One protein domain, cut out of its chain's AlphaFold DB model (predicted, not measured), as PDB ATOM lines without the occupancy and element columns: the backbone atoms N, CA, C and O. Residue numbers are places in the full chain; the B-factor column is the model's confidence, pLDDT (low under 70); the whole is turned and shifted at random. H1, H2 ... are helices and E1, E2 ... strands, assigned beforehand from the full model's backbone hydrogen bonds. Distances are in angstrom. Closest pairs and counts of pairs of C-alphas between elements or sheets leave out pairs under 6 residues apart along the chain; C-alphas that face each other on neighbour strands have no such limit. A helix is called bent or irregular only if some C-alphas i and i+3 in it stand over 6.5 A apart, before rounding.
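AT A GLANCE: This is residues 59 to 147 of the 170 residues of the protein "PknH_C domain-containing protein" of uncultured Mycobacterium sp (UniProt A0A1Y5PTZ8). A long antiparallel hairpin of E2 and E3, with the shorter E1 beside E2, makes a narrow three-stranded wall. H1 and H2 cover one face, while H3, H4 and the long link of residues 87 to 100 form a loose group off the other side. The printed part has 89 residues, in the order H1 H2 E1 H3 H4 E2 E3; the sheet runs E1 E2 E3, antiparallel, and the class is mixed, helices and strands. It is only just compact, close to loose, with a radius of gyration of the C-alphas of 14.5 A and spans of 39 by 31 by 19 A.

HOW THE PARTS SIT: H1, residues 59 to 63, is on the sheet of E1, residues 81 to 86, E2, residues 120 to 129, and E3, residues 138 to 146. It lies over E2 at a height of 8.4 A over the sheet; their closest C-alphas, of Leu 61 and Tyr 124, are 5.9 A apart. H2, residues 68 to 75, is on the same face at a height of 9.9 A, across the strands at 71 degrees to E2 on the local plane. E1 and E2 are antiparallel, with N 83 and O 127 within hydrogen-bond range at 2.8 A. In the hairpin E2 and E3, N 126 and O 141 are 2.9 A apart. H3, residues 101 to 107, is not on the sheet. H4, residues 112 to 115, only grazes it, and is close to H3 but not clearly touching: the closest C-alphas, of Ser 105 and Val 114, are 6.1 A apart. Every O i to N i+4 pair is within hydrogen-bond range in H2, against 0 of 1 in H1 and 1 of 3 in H3, where i+3 pairs number 1 of 2 and 3 of 4; H4 is too short for an i+4 pair.

IN THESE COORDINATES: H1 begins at C-alpha 59, (0.361, -18.920, -56.851). H2 is 10.6 A long, E1 15.7 A, H3 10.3 A, E2 27.0 A and E3 26.8 A, ending at C-alpha 146, (-1.644, -26.665, -45.851). H1 and H3 are irregular: C-alphas 59 and 62 are 7.2 A apart, and 102 and 105 are 7.0 A apart.

THE WHOLE: The C-alphas farthest apart, of Pro 78 and Gly 117, are separated by 39.5 A. The printed part has no cut; the link from E1 to H3 is long. The mean pLDDT of the printed part is 92.7, and no printed residue is under 70.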
ATOM      1  N   ALA A  59       0.651 -19.887 -55.791       92.62
ATOM      2  CA  ALA A  59       0.361 -18.920 -56.851       92.62
ATOM      3  C   ALA A  59      -1.144 -18.682 -57.105       92.62
ATOM      4  O   ALA A  59      -1.503 -17.681 -57.721       92.62
ATOM      5  N   ALA A  60      -2.022 -19.584 -56.654       93.44
ATOM      6  CA  ALA A  60      -3.472 -19.442 -56.771       93.44
ATOM      7  C   ALA A  60      -4.113 -18.735 -55.562       93.44
ATOM      8  O   ALA A  60      -5.253 -18.290 -55.672       93.44
ATOM      9  N   LEU A  61      -3.406 -18.585 -54.432       94.69
ATOM     10  CA  LEU A  61      -3.960 -17.983 -53.212       94.69
ATOM     11  C   LEU A  61      -4.571 -16.578 -53.410       94.69
ATOM     12  O   LEU A  61      -5.676 -16.364 -52.906       94.69
ATOM     13  N   PRO A  62      -3.981 -15.646 -54.193       95.31
ATOM     14  CA  PRO A  62      -4.594 -14.335 -54.437       95.31
ATOM     15  C   PRO A  62      -5.957 -14.403 -55.142       95.31
ATOM     16  O   PRO A  62      -6.746 -13.473 -55.031       95.31
ATOM     17  N   GLN A  63      -6.241 -15.494 -55.864       94.75
ATOM     18  CA  GLN A  63      -7.483 -15.696 -56.623       94.75
ATOM     19  C   GLN A  63      -8.608 -16.308 -55.772       94.75
ATOM     20  O   GLN A  63      -9.743 -16.396 -56.234       94.75
ATOM     21  N   LEU A  64      -8.300 -16.752 -54.548       95.44
ATOM     22  CA  LEU A  64      -9.274 -17.285 -53.586       95.44
ATOM     23  C   LEU A  64      -9.845 -16.204 -52.659       95.44
ATOM     24  O   LEU A  64     -10.776 -16.467 -51.899       95.44
ATOM     25  N   LEU A  65      -9.260 -15.010 -52.695       96.06
ATOM     26  CA  LEU A  65      -9.690 -13.856 -51.927       96.06
ATOM     27  C   LEU A  65     -10.875 -13.151 -52.602       96.06
ATOM     28  O   LEU A  65     -10.959 -13.090 -53.828       96.06
ATOM     29  N   ILE A  66     -11.786 -12.596 -51.796       97.25
ATOM     30  CA  ILE A  66     -12.916 -11.801 -52.295       97.25
ATOM     31  C   ILE A  66     -12.346 -10.524 -52.917       97.25
ATOM     32  O   ILE A  66     -11.538  -9.855 -52.277       97.25
ATOM     33  N   ASP A  67     -12.748 -10.184 -54.143       96.81
ATOM     34  CA  ASP A  67     -12.252  -8.985 -54.822       96.81
ATOM     35  C   ASP A  67     -12.831  -7.680 -54.243       96.81
ATOM     36  O   ASP A  67     -13.827  -7.671 -53.512       96.81
ATOM     37  N   LEU A  68     -12.186  -6.548 -54.558       97.00
ATOM     38  CA  LEU A  68     -12.592  -5.249 -54.021       97.00
ATOM     39  C   LEU A  68     -14.051  -4.885 -54.378       97.00
ATOM     40  O   LEU A  68     -14.771  -4.507 -53.455       97.00
ATOM     41  N   PRO A  69     -14.533  -5.009 -55.635       97.88
ATOM     42  CA  PRO A  69     -15.926  -4.696 -55.966       97.88
ATOM     43  C   PRO A  69     -16.940  -5.546 -55.189       97.88
ATOM     44  O   PRO A  69     -17.957  -5.022 -54.725       97.88
ATOM     45  N   THR A  70     -16.663  -6.839 -54.996       98.12
ATOM     46  CA  THR A  70     -17.523  -7.715 -54.191       98.12
ATOM     47  C   THR A  70     -17.491  -7.305 -52.721       98.12
ATOM     48  O   THR A  70     -18.548  -7.193 -52.100       98.12
ATOM     49  N   MET A  71     -16.314  -7.001 -52.165       97.69
ATOM     50  CA  MET A  71     -16.178  -6.544 -50.777       97.69
ATOM     51  C   MET A  71     -16.900  -5.207 -50.532       97.69
ATOM     52  O   MET A  71     -17.643  -5.080 -49.558       97.69
ATOM     53  N   GLN A  72     -16.746  -4.236 -51.437       98.06
ATOM     54  CA  GLN A  72     -17.467  -2.956 -51.415       98.06
ATOM     55  C   GLN A  72     -18.987  -3.169 -51.356       98.06
ATOM     56  O   GLN A  72     -19.674  -2.535 -50.550       98.06
ATOM     57  N   GLY A  73     -19.506  -4.096 -52.171       98.12
ATOM     58  CA  GLY A  73     -20.917  -4.482 -52.174       98.12
ATOM     59  C   GLY A  73     -21.367  -5.181 -50.886       98.12
ATOM     60  O   GLY A  73     -22.429  -4.849 -50.363       98.12
ATOM     61  N   LEU A  74     -20.561  -6.105 -50.352       97.31
ATOM     62  CA  LEU A  74     -20.877  -6.867 -49.136       97.31
ATOM     63  C   LEU A  74     -20.954  -5.992 -47.883       97.31
ATOM     64  O   LEU A  74     -21.849  -6.197 -47.065       97.31
ATOM     65  N   ILE A  75     -20.042  -5.025 -47.721       96.38
ATOM     66  CA  ILE A  75     -20.045  -4.151 -46.536       96.38
ATOM     67  C   ILE A  75     -20.877  -2.873 -46.723       96.38
ATOM     68  O   ILE A  75     -21.110  -2.147 -45.762       96.38
ATOM     69  N   GLY A  76     -21.301  -2.568 -47.955       96.81
ATOM     70  CA  GLY A  76     -22.025  -1.339 -48.283       96.81
ATOM     71  C   GLY A  76     -21.156  -0.074 -48.343       96.81
ATOM     72  O   GLY A  76     -21.704   1.027 -48.307       96.81
ATOM     73  N   SER A  77     -19.827  -0.201 -48.455       96.81
ATOM     74  CA  SER A  77     -18.914   0.936 -48.650       96.81
ATOM     75  C   SER A  77     -18.334   0.933 -50.067       96.81
ATOM     76  O   SER A  77     -17.371   0.215 -50.327       96.81
ATOM     77  N   PRO A  78     -18.850   1.760 -50.998       96.56
ATOM     78  CA  PRO A  78     -18.243   1.941 -52.319       96.56
ATOM     79  C   PRO A  78     -16.940   2.760 -52.270       96.56
ATOM     80  O   PRO A  78     -16.258   2.879 -53.283       96.56
ATOM     81  N   ALA A  79     -16.607   3.347 -51.114       96.44
ATOM     82  CA  ALA A  79     -15.381   4.110 -50.889       96.44
ATOM     83  C   ALA A  79     -14.229   3.248 -50.343       96.44
ATOM     84  O   ALA A  79     -13.149   3.775 -50.108       96.44
ATOM     85  N   LEU A  80     -14.449   1.950 -50.120       97.94
ATOM     86  CA  LEU A  80     -13.423   1.035 -49.633       97.94
ATOM     87  C   LEU A  80     -12.273   0.930 -50.651       97.94
ATOM     88  O   LEU A  80     -12.519   0.740 -51.843       97.94
ATOM     89  N   GLU A  81     -11.028   1.011 -50.184       97.69
ATOM     90  CA  GLU A  81      -9.811   0.924 -50.999       97.69
ATOM     91  C   GLU A  81      -8.989  -0.331 -50.654       97.69
ATOM     92  O   GLU A  81      -9.092  -0.892 -49.557       97.69
ATOM     93  N   THR A  82      -8.146  -0.773 -51.591       96.75
ATOM     94  CA  THR A  82      -7.169  -1.855 -51.380       96.75
ATOM     95  C   THR A  82      -6.044  -1.387 -50.457       96.75
ATOM     96  O   THR A  82      -5.343  -0.426 -50.763       96.75
ATOM     97  N   GLY A  83      -5.866  -2.086 -49.336       94.12
ATOM     98  CA  GLY A  83      -4.810  -1.843 -48.354       94.12
ATOM     99  C   GLY A  83      -3.565  -2.713 -48.563       94.12
ATOM    100  O   GLY A  83      -3.238  -3.128 -49.675       94.12
ATOM    101  N   ALA A  84      -2.870  -2.997 -47.460       93.56
ATOM    102  CA  ALA A  84      -1.689  -3.855 -47.422       93.56
ATOM    103  C   ALA A  84      -1.980  -5.304 -47.863       93.56
ATOM    104  O   ALA A  84      -3.078  -5.824 -47.637       93.56
ATOM    105  N   VAL A  85      -0.955  -5.921 -48.458       95.69
ATOM    106  CA  VAL A  85      -0.886  -7.333 -48.861       95.69
ATOM    107  C   VAL A  85       0.128  -8.046 -47.978       95.69
ATOM    108  O   VAL A  85       1.265  -7.587 -47.857       95.69
ATOM    109  N   ASP A  86      -0.251  -9.209 -47.458       93.56
ATOM    110  CA  ASP A  86       0.575 -10.026 -46.570       93.56
ATOM    111  C   ASP A  86       0.857 -11.380 -47.229       93.56
ATOM    112  O   ASP A  86       0.026 -12.283 -47.222       93.56
ATOM    113  N   ALA A  87       2.035 -11.527 -47.837       93.00
ATOM    114  CA  ALA A  87       2.431 -12.725 -48.595       93.00
ATOM    115  C   ALA A  87       3.004 -13.865 -47.719       93.00
ATOM    116  O   ALA A  87       3.817 -14.660 -48.189       93.00
ATOM    117  N   LYS A  88       2.678 -13.871 -46.421       93.12
ATOM    118  CA  LYS A  88       3.045 -14.894 -45.431       93.12
ATOM    119  C   LYS A  88       2.260 -14.675 -44.135       93.12
ATOM    120  O   LYS A  88       1.617 -13.644 -43.964       93.12
ATOM    121  N   LEU A  89       2.371 -15.620 -43.202       93.31
ATOM    122  CA  LEU A  89       1.945 -15.422 -41.816       93.31
ATOM    123  C   LEU A  89       2.820 -14.360 -41.124       93.31
ATOM    124  O   LEU A  89       4.027 -14.264 -41.379       93.31
ATOM    125  N   SER A  90       2.198 -13.583 -40.244       91.50
ATOM    126  CA  SER A  90       2.829 -12.524 -39.454       91.50
ATOM    127  C   SER A  90       3.362 -13.065 -38.131       91.50
ATOM    128  O   SER A  90       2.814 -14.011 -37.573       91.50
ATOM    129  N   GLU A  91       4.414 -12.445 -37.609       92.38
ATOM    130  CA  GLU A  91       4.853 -12.651 -36.227       92.38
ATOM    131  C   GLU A  91       4.280 -11.543 -35.337       92.38
ATOM    132  O   GLU A  91       3.958 -10.459 -35.830       92.38
ATOM    133  N   LEU A  92       4.196 -11.802 -34.030       90.19
ATOM    134  CA  LEU A  92       3.981 -10.744 -33.043       90.19
ATOM    135  C   LEU A  92       5.226  -9.858 -32.945       90.19
ATOM    136  O   LEU A  92       6.355 -10.359 -33.002       90.19
ATOM    137  N   ASP A  93       5.025  -8.556 -32.745       89.94
ATOM    138  CA  ASP A  93       6.135  -7.634 -32.517       89.94
ATOM    139  C   ASP A  93       6.860  -7.956 -31.189       89.94
ATOM    140  O   ASP A  93       6.240  -8.434 -30.230       89.94
ATOM    141  N   PRO A  94       8.185  -7.727 -31.082       88.12
ATOM    142  CA  PRO A  94       8.949  -8.105 -29.895       88.12
ATOM    143  C   PRO A  94       8.453  -7.433 -28.604       88.12
ATOM    144  O   PRO A  94       8.683  -6.248 -28.371       88.12
ATOM    145  N   GLY A  95       7.837  -8.229 -27.727       87.25
ATOM    146  CA  GLY A  95       7.270  -7.792 -26.447       87.25
ATOM    147  C   GLY A  95       5.744  -7.890 -26.383       87.25
ATOM    148  O   GLY A  95       5.193  -7.955 -25.278       87.25
ATOM    149  N   ASP A  96       5.071  -7.987 -27.530       89.62
ATOM    150  CA  ASP A  96       3.623  -8.166 -27.587       89.62
ATOM    151  C   ASP A  96       3.223  -9.567 -27.123       89.62
ATOM    152  O   ASP A  96       3.812 -10.588 -27.485       89.62
ATOM    153  N   HIS A  97       2.192  -9.611 -26.285       87.81
ATOM    154  CA  HIS A  97       1.629 -10.838 -25.748       87.81
ATOM    155  C   HIS A  97       0.149 -10.627 -25.435       87.81
ATOM    156  O   HIS A  97      -0.260  -9.594 -24.906       87.81
ATOM    157  N   TYR A  98      -0.660 -11.635 -25.747       88.31
ATOM    158  CA  TYR A  98      -2.100 -11.616 -25.523       88.31
ATOM    159  C   TYR A  98      -2.435 -12.499 -24.324       88.31
ATOM    160  O   TYR A  98      -1.897 -13.596 -24.185       88.31
ATOM    161  N   THR A  99      -3.302 -12.005 -23.437       89.75
ATOM    162  CA  THR A  99      -3.747 -12.741 -22.247       89.75
ATOM    163  C   THR A  99      -5.273 -12.888 -22.269       89.75
ATOM    164  O   THR A  99      -5.961 -11.867 -22.270       89.75
ATOM    165  N   PRO A 100      -5.811 -14.120 -22.250       88.75
ATOM    166  CA  PRO A 100      -5.079 -15.386 -22.271       88.75
ATOM    167  C   PRO A 100      -4.583 -15.722 -23.704       88.75
ATOM    168  O   PRO A 100      -5.153 -15.228 -24.683       88.75
ATOM    169  N   PRO A 101      -3.497 -16.503 -23.860       85.06
ATOM    170  CA  PRO A 101      -2.816 -16.682 -25.148       85.06
ATOM    171  C   PRO A 101      -3.674 -17.384 -26.209       85.06
ATOM    172  O   PRO A 101      -3.544 -17.089 -27.398       85.06
ATOM    173  N   GLU A 102      -4.597 -18.257 -25.806       84.25
ATOM    174  CA  GLU A 102      -5.543 -18.932 -26.700       84.25
ATOM    175  C   GLU A 102      -6.535 -17.978 -27.389       84.25
ATOM    176  O   GLU A 102      -7.132 -18.348 -28.398       84.25
ATOM    177  N   CYS A 103      -6.690 -16.741 -26.903       89.44
ATOM    178  CA  CYS A 103      -7.517 -15.725 -27.555       89.44
ATOM    179  C   CYS A 103      -6.810 -14.998 -28.712       89.44
ATOM    180  O   CYS A 103      -7.464 -14.209 -29.398       89.44
ATOM    181  N   LEU A 104      -5.514 -15.243 -28.954       89.62
ATOM    182  CA  LEU A 104      -4.746 -14.556 -29.999       89.62
ATOM    183  C   LEU A 104      -5.408 -14.662 -31.381       89.62
ATOM    184  O   LEU A 104      -5.557 -13.650 -32.057       89.62
ATOM    185  N   SER A 105      -5.869 -15.855 -31.763       89.00
ATOM    186  CA  SER A 105      -6.518 -16.124 -33.056       89.00
ATOM    187  C   SER A 105      -7.849 -15.393 -33.262       89.00
ATOM    188  O   SER A 105      -8.259 -15.175 -34.400       89.00
ATOM    189  N   SER A 106      -8.514 -15.001 -32.173       89.12
ATOM    190  CA  SER A 106      -9.759 -14.223 -32.190       89.12
ATOM    191  C   SER A 106      -9.515 -12.712 -32.257       89.12
ATOM    192  O   SER A 106     -10.436 -11.962 -32.571       89.12
ATOM    193  N   MET A 107      -8.299 -12.262 -31.930       88.62
ATOM    194  CA  MET A 107      -7.916 -10.845 -31.859       88.62
ATOM    195  C   MET A 107      -7.066 -10.413 -33.056       88.62
ATOM    196  O   MET A 107      -7.253  -9.317 -33.581       88.62
ATOM    197  N   LEU A 108      -6.135 -11.270 -33.485       89.19
ATOM    198  CA  LEU A 108      -5.243 -11.051 -34.614       89.19
ATOM    199  C   LEU A 108      -5.342 -12.208 -35.608       89.19
ATOM    200  O   LEU A 108      -5.227 -13.385 -35.268       89.19
ATOM    201  N   TRP A 109      -5.491 -11.839 -36.872       89.38
ATOM    202  CA  TRP A 109      -5.466 -12.753 -38.002       89.38
ATOM    203  C   TRP A 109      -4.019 -13.079 -38.410       89.38
ATOM    204  O   TRP A 109      -3.085 -12.332 -38.109       89.38
ATOM    205  N   GLY A 110      -3.834 -14.211 -39.094       90.38
ATOM    206  CA  GLY A 110      -2.582 -14.547 -39.784       90.38
ATOM    207  C   GLY A 110      -1.340 -14.754 -38.913       90.38
ATOM    208  O   GLY A 110      -0.241 -14.788 -39.455       90.38
ATOM    209  N   GLN A 111      -1.472 -14.891 -37.592       92.75
ATOM    210  CA  GLN A 111      -0.329 -15.023 -36.681       92.75
ATOM    211  C   GLN A 111       0.324 -16.409 -36.777       92.75
ATOM    212  O   GLN A 111      -0.339 -17.422 -36.566       92.75
ATOM    213  N   ASN A 112       1.629 -16.471 -37.036       91.81
ATOM    214  CA  ASN A 112       2.377 -17.717 -37.225       91.81
ATOM    215  C   ASN A 112       2.262 -18.664 -36.015       91.81
ATOM    216  O   ASN A 112       2.058 -19.868 -36.172       91.81
ATOM    217  N   SER A 113       2.274 -18.108 -34.801       90.44
ATOM    218  CA  SER A 113       2.069 -18.843 -33.544       90.44
ATOM    219  C   SER A 113       0.716 -19.564 -33.446       90.44
ATOM    220  O   SER A 113       0.639 -20.602 -32.793       90.44
ATOM    221  N   VAL A 114      -0.332 -19.076 -34.123       89.94
ATOM    222  CA  VAL A 114      -1.662 -19.718 -34.182       89.94
ATOM    223  C   VAL A 114      -1.665 -20.937 -35.112       89.94
ATOM    224  O   VAL A 114      -2.402 -21.892 -34.873       89.94
ATOM    225  N   TYR A 115      -0.827 -20.935 -36.153       89.31
ATOM    226  CA  TYR A 115      -0.704 -22.039 -37.116       89.31
ATOM    227  C   TYR A 115       0.470 -22.987 -36.813       89.31
ATOM    228  O   TYR A 115       0.710 -23.943 -37.558       89.31
ATOM    229  N   ALA A 116       1.197 -22.751 -35.718       87.94
ATOM    230  CA  ALA A 116       2.349 -23.545 -35.315       87.94
ATOM    231  C   ALA A 116       1.981 -25.033 -35.154       87.94
ATOM    232  O   ALA A 116       1.057 -25.400 -34.433       87.94
ATOM    233  N   GLY A 117       2.712 -25.907 -35.852       85.69
ATOM    234  CA  GLY A 117       2.467 -27.354 -35.854       85.69
ATOM    235  C   GLY A 117       1.339 -27.837 -36.779       85.69
ATOM    236  O   GLY A 117       1.215 -29.044 -36.972       85.69
ATOM    237  N   LEU A 118       0.569 -26.944 -37.417       84.31
ATOM    238  CA  LEU A 118      -0.517 -27.324 -38.339       84.31
ATOM    239  C   LEU A 118      -0.046 -27.631 -39.773       84.31
ATOM    240  O   LEU A 118      -0.863 -27.910 -40.641       84.31
ATOM    241  N   ASN A 119       1.263 -27.599 -40.050       86.94
ATOM    242  CA  ASN A 119       1.837 -27.778 -41.393       86.94
ATOM    243  C   ASN A 119       1.284 -26.783 -42.437       86.94
ATOM    244  O   ASN A 119       1.053 -27.141 -43.597       86.94
ATOM    245  N   ALA A 120       1.079 -25.530 -42.019       89.19
ATOM    246  CA  ALA A 120       0.932 -24.411 -42.943       89.19
ATOM    247  C   ALA A 120       2.229 -24.241 -43.759       89.19
ATOM    248  O   ALA A 120       3.333 -24.405 -43.238       89.19
ATOM    249  N   THR A 121       2.083 -23.946 -45.047       90.69
ATOM    250  CA  THR A 121       3.175 -23.902 -46.039       90.69
ATOM    251  C   THR A 121       3.299 -22.557 -46.732       90.69
ATOM    252  O   THR A 121       4.401 -22.168 -47.101       90.69
ATOM    253  N   ASP A 122       2.181 -21.859 -46.899       93.88
ATOM    254  CA  ASP A 122       2.096 -20.566 -47.565       93.88
ATOM    255  C   ASP A 122       0.852 -19.822 -47.051       93.88
ATOM    256  O   ASP A 122      -0.068 -20.450 -46.511       93.88
ATOM    257  N   ALA A 123       0.808 -18.503 -47.197       95.06
ATOM    258  CA  ALA A 123      -0.346 -17.693 -46.830       95.06
ATOM    259  C   ALA A 123      -0.398 -16.416 -47.669       95.06
ATOM    260  O   ALA A 123       0.627 -15.791 -47.931       95.06
ATOM    261  N   TYR A 124      -1.606 -15.999 -48.045       97.06
ATOM    262  CA  TYR A 124      -1.822 -14.742 -48.752       97.06
ATOM    263  C   TYR A 124      -2.974 -13.966 -48.120       97.06
ATOM    264  O   TYR A 124      -4.101 -14.463 -48.028       97.06
ATOM    265  N   GLY A 125      -2.670 -12.750 -47.678       96.38
ATOM    266  CA  GLY A 125      -3.583 -11.818 -47.040       96.38
ATOM    267  C   GLY A 125      -3.776 -10.538 -47.843       96.38
ATOM    268  O   GLY A 125      -2.867 -10.071 -48.528       96.38
ATOM    269  N   GLN A 126      -4.964  -9.955 -47.723       96.94
ATOM    270  CA  GLN A 126      -5.300  -8.636 -48.249       96.94
ATOM    271  C   GLN A 126      -6.143  -7.897 -47.215       96.94
ATOM    272  O   GLN A 126      -7.122  -8.432 -46.689       96.94
ATOM    273  N   THR A 127      -5.795  -6.640 -46.969       95.94
ATOM    274  CA  THR A 127      -6.641  -5.713 -46.212       95.94
ATOM    275  C   THR A 127      -7.397  -4.774 -47.144       95.94
ATOM    276  O   THR A 127      -6.929  -4.453 -48.237       95.94
ATOM    277  N   TYR A 128      -8.558  -4.309 -46.701       97.12
ATOM    278  CA  TYR A 128      -9.341  -3.255 -47.332       97.12
ATOM    279  C   TYR A 128      -9.733  -2.226 -46.282       97.12
ATOM    280  O   TYR A 128     -10.029  -2.594 -45.142       97.12
ATOM    281  N   LYS A 129      -9.752  -0.943 -46.638       97.12
ATOM    282  CA  LYS A 129     -10.067   0.122 -45.680       97.12
ATOM    283  C   LYS A 129     -10.724   1.310 -46.366       97.12
ATOM    284  O   LYS A 129     -10.349   1.656 -47.480       97.12
ATOM    285  N   ASP A 130     -11.661   1.959 -45.686       96.94
ATOM    286  CA  ASP A 130     -12.123   3.282 -46.104       96.94
ATOM    287  C   ASP A 130     -10.974   4.308 -45.979       96.94
ATOM    288  O   ASP A 130     -10.163   4.218 -45.042       96.94
ATOM    289  N   PRO A 131     -10.910   5.317 -46.865       95.19
ATOM    290  CA  PRO A 131      -9.828   6.289 -46.886       95.19
ATOM    291  C   PRO A 131      -9.720   7.106 -45.590       95.19
ATOM    292  O   PRO A 131     -10.699   7.469 -44.933       95.19
ATOM    293  N   GLY A 132      -8.479   7.454 -45.250       90.69
ATOM    294  CA  GLY A 132      -8.140   8.301 -44.109       90.69
ATOM    295  C   GLY A 132      -7.894   7.556 -42.785       90.69
ATOM    296  O   GLY A 132      -8.025   6.332 -42.671       90.69
ATOM    297  N   PRO A 133      -7.490   8.290 -41.729       86.75
ATOM    298  CA  PRO A 133      -7.109   7.687 -40.451       86.75
ATOM    299  C   PRO A 133      -8.303   7.085 -39.701       86.75
ATOM    300  O   PRO A 133      -8.127   6.104 -38.985       86.75
ATOM    301  N   LYS A 134      -9.510   7.631 -39.906       88.88
ATOM    302  CA  LYS A 134     -10.767   7.235 -39.248       88.88
ATOM    303  C   LYS A 134     -11.807   6.682 -40.236       88.88
ATOM    304  O   LYS A 134     -12.992   6.964 -40.085       88.88
ATOM    305  N   GLY A 135     -11.356   5.960 -41.264       89.06
ATOM    306  CA  GLY A 135     -12.249   5.217 -42.156       89.06
ATOM    307  C   GLY A 135     -13.218   4.343 -41.350       89.06
ATOM    308  O   GLY A 135     -12.805   3.750 -40.351       89.06
ATOM    309  N   ALA A 136     -14.498   4.320 -41.732       94.56
ATOM    310  CA  ALA A 136     -15.546   3.663 -40.947       94.56
ATOM    311  C   ALA A 136     -15.412   2.135 -40.977       94.56
ATOM    312  O   ALA A 136     -15.736   1.469 -39.994       94.56
ATOM    313  N   HIS A 137     -14.883   1.601 -42.078       96.44
ATOM    314  CA  HIS A 137     -14.673   0.179 -42.277       96.44
ATOM    315  C   HIS A 137     -13.196  -0.170 -42.483       96.44
ATOM    316  O   HIS A 137     -12.443   0.537 -43.161       96.44
ATOM    317  N   ALA A 138     -12.814  -1.315 -41.926       94.81
ATOM    318  CA  ALA A 138     -11.576  -2.020 -42.208       94.81
ATOM    319  C   ALA A 138     -11.884  -3.522 -42.241       94.81
ATOM    320  O   ALA A 138     -12.549  -4.035 -41.341       94.81
ATOM    321  N   VAL A 139     -11.410  -4.214 -43.271       95.44
ATOM    322  CA  VAL A 139     -11.559  -5.663 -43.444       95.44
ATOM    323  C   VAL A 139     -10.178  -6.257 -43.669       95.44
ATOM    324  O   VAL A 139      -9.373  -5.695 -44.408       95.44
ATOM    325  N   ALA A 140      -9.906  -7.404 -43.060       94.19
ATOM    326  CA  ALA A 140      -8.752  -8.230 -43.372       94.19
ATOM    327  C   ALA A 140      -9.238  -9.623 -43.769       94.19
ATOM    328  O   ALA A 140     -10.140 -10.171 -43.133       94.19
ATOM    329  N   GLN A 141      -8.648 -10.185 -44.816       94.88
ATOM    330  CA  GLN A 141      -8.905 -11.549 -45.262       94.88
ATOM    331  C   GLN A 141      -7.580 -12.247 -45.554       94.88
ATOM    332  O   GLN A 141      -6.645 -11.621 -46.053       94.88
ATOM    333  N   MET A 142      -7.498 -13.541 -45.251       95.06
ATOM    334  CA  MET A 142      -6.318 -14.358 -45.508       95.06
ATOM    335  C   MET A 142      -6.718 -15.782 -45.860       95.06
ATOM    336  O   MET A 142      -7.622 -16.354 -45.251       95.06
ATOM    337  N   VAL A 143      -5.995 -16.366 -46.810       95.38
ATOM    338  CA  VAL A 143      -6.020 -17.799 -47.108       95.38
ATOM    339  C   VAL A 143      -4.677 -18.415 -46.735       95.38
ATOM    340  O   VAL A 143      -3.627 -17.839 -47.011       95.38
ATOM    341  N   VAL A 144      -4.715 -19.589 -46.102       94.06
ATOM    342  CA  VAL A 144      -3.531 -20.328 -45.637       94.06
ATOM    343  C   VAL A 144      -3.504 -21.690 -46.322       94.06
ATOM    344  O   VAL A 144      -4.512 -22.400 -46.350       94.06
ATOM    345  N   LEU A 145      -2.358 -22.044 -46.898       92.38
ATOM    346  CA  LEU A 145      -2.138 -23.292 -47.620       92.38
ATOM    347  C   LEU A 145      -1.521 -24.341 -46.694       92.38
ATOM    348  O   LEU A 145      -0.489 -24.096 -46.072       92.38
ATOM    349  N   PHE A 146      -2.108 -25.533 -46.657       89.44
ATOM    350  CA  PHE A 146      -1.644 -26.665 -45.851       89.44
ATOM    351  C   PHE A 146      -1.143 -27.807 -46.742       89.44
ATOM    352  O   PHE A 146      -1.694 -28.037 -47.819       89.44
ATOM    353  N   SER A 147      -0.141 -28.557 -46.272       80.44
ATOM    354  CA  SER A 147       0.426 -29.711 -47.000       80.44
ATOM    355  C   SER A 147      -0.568 -30.853 -47.261       80.44
ATOM    356  O   SER A 147      -0.377 -31.630 -48.194       80.44
TER     357      SER A 147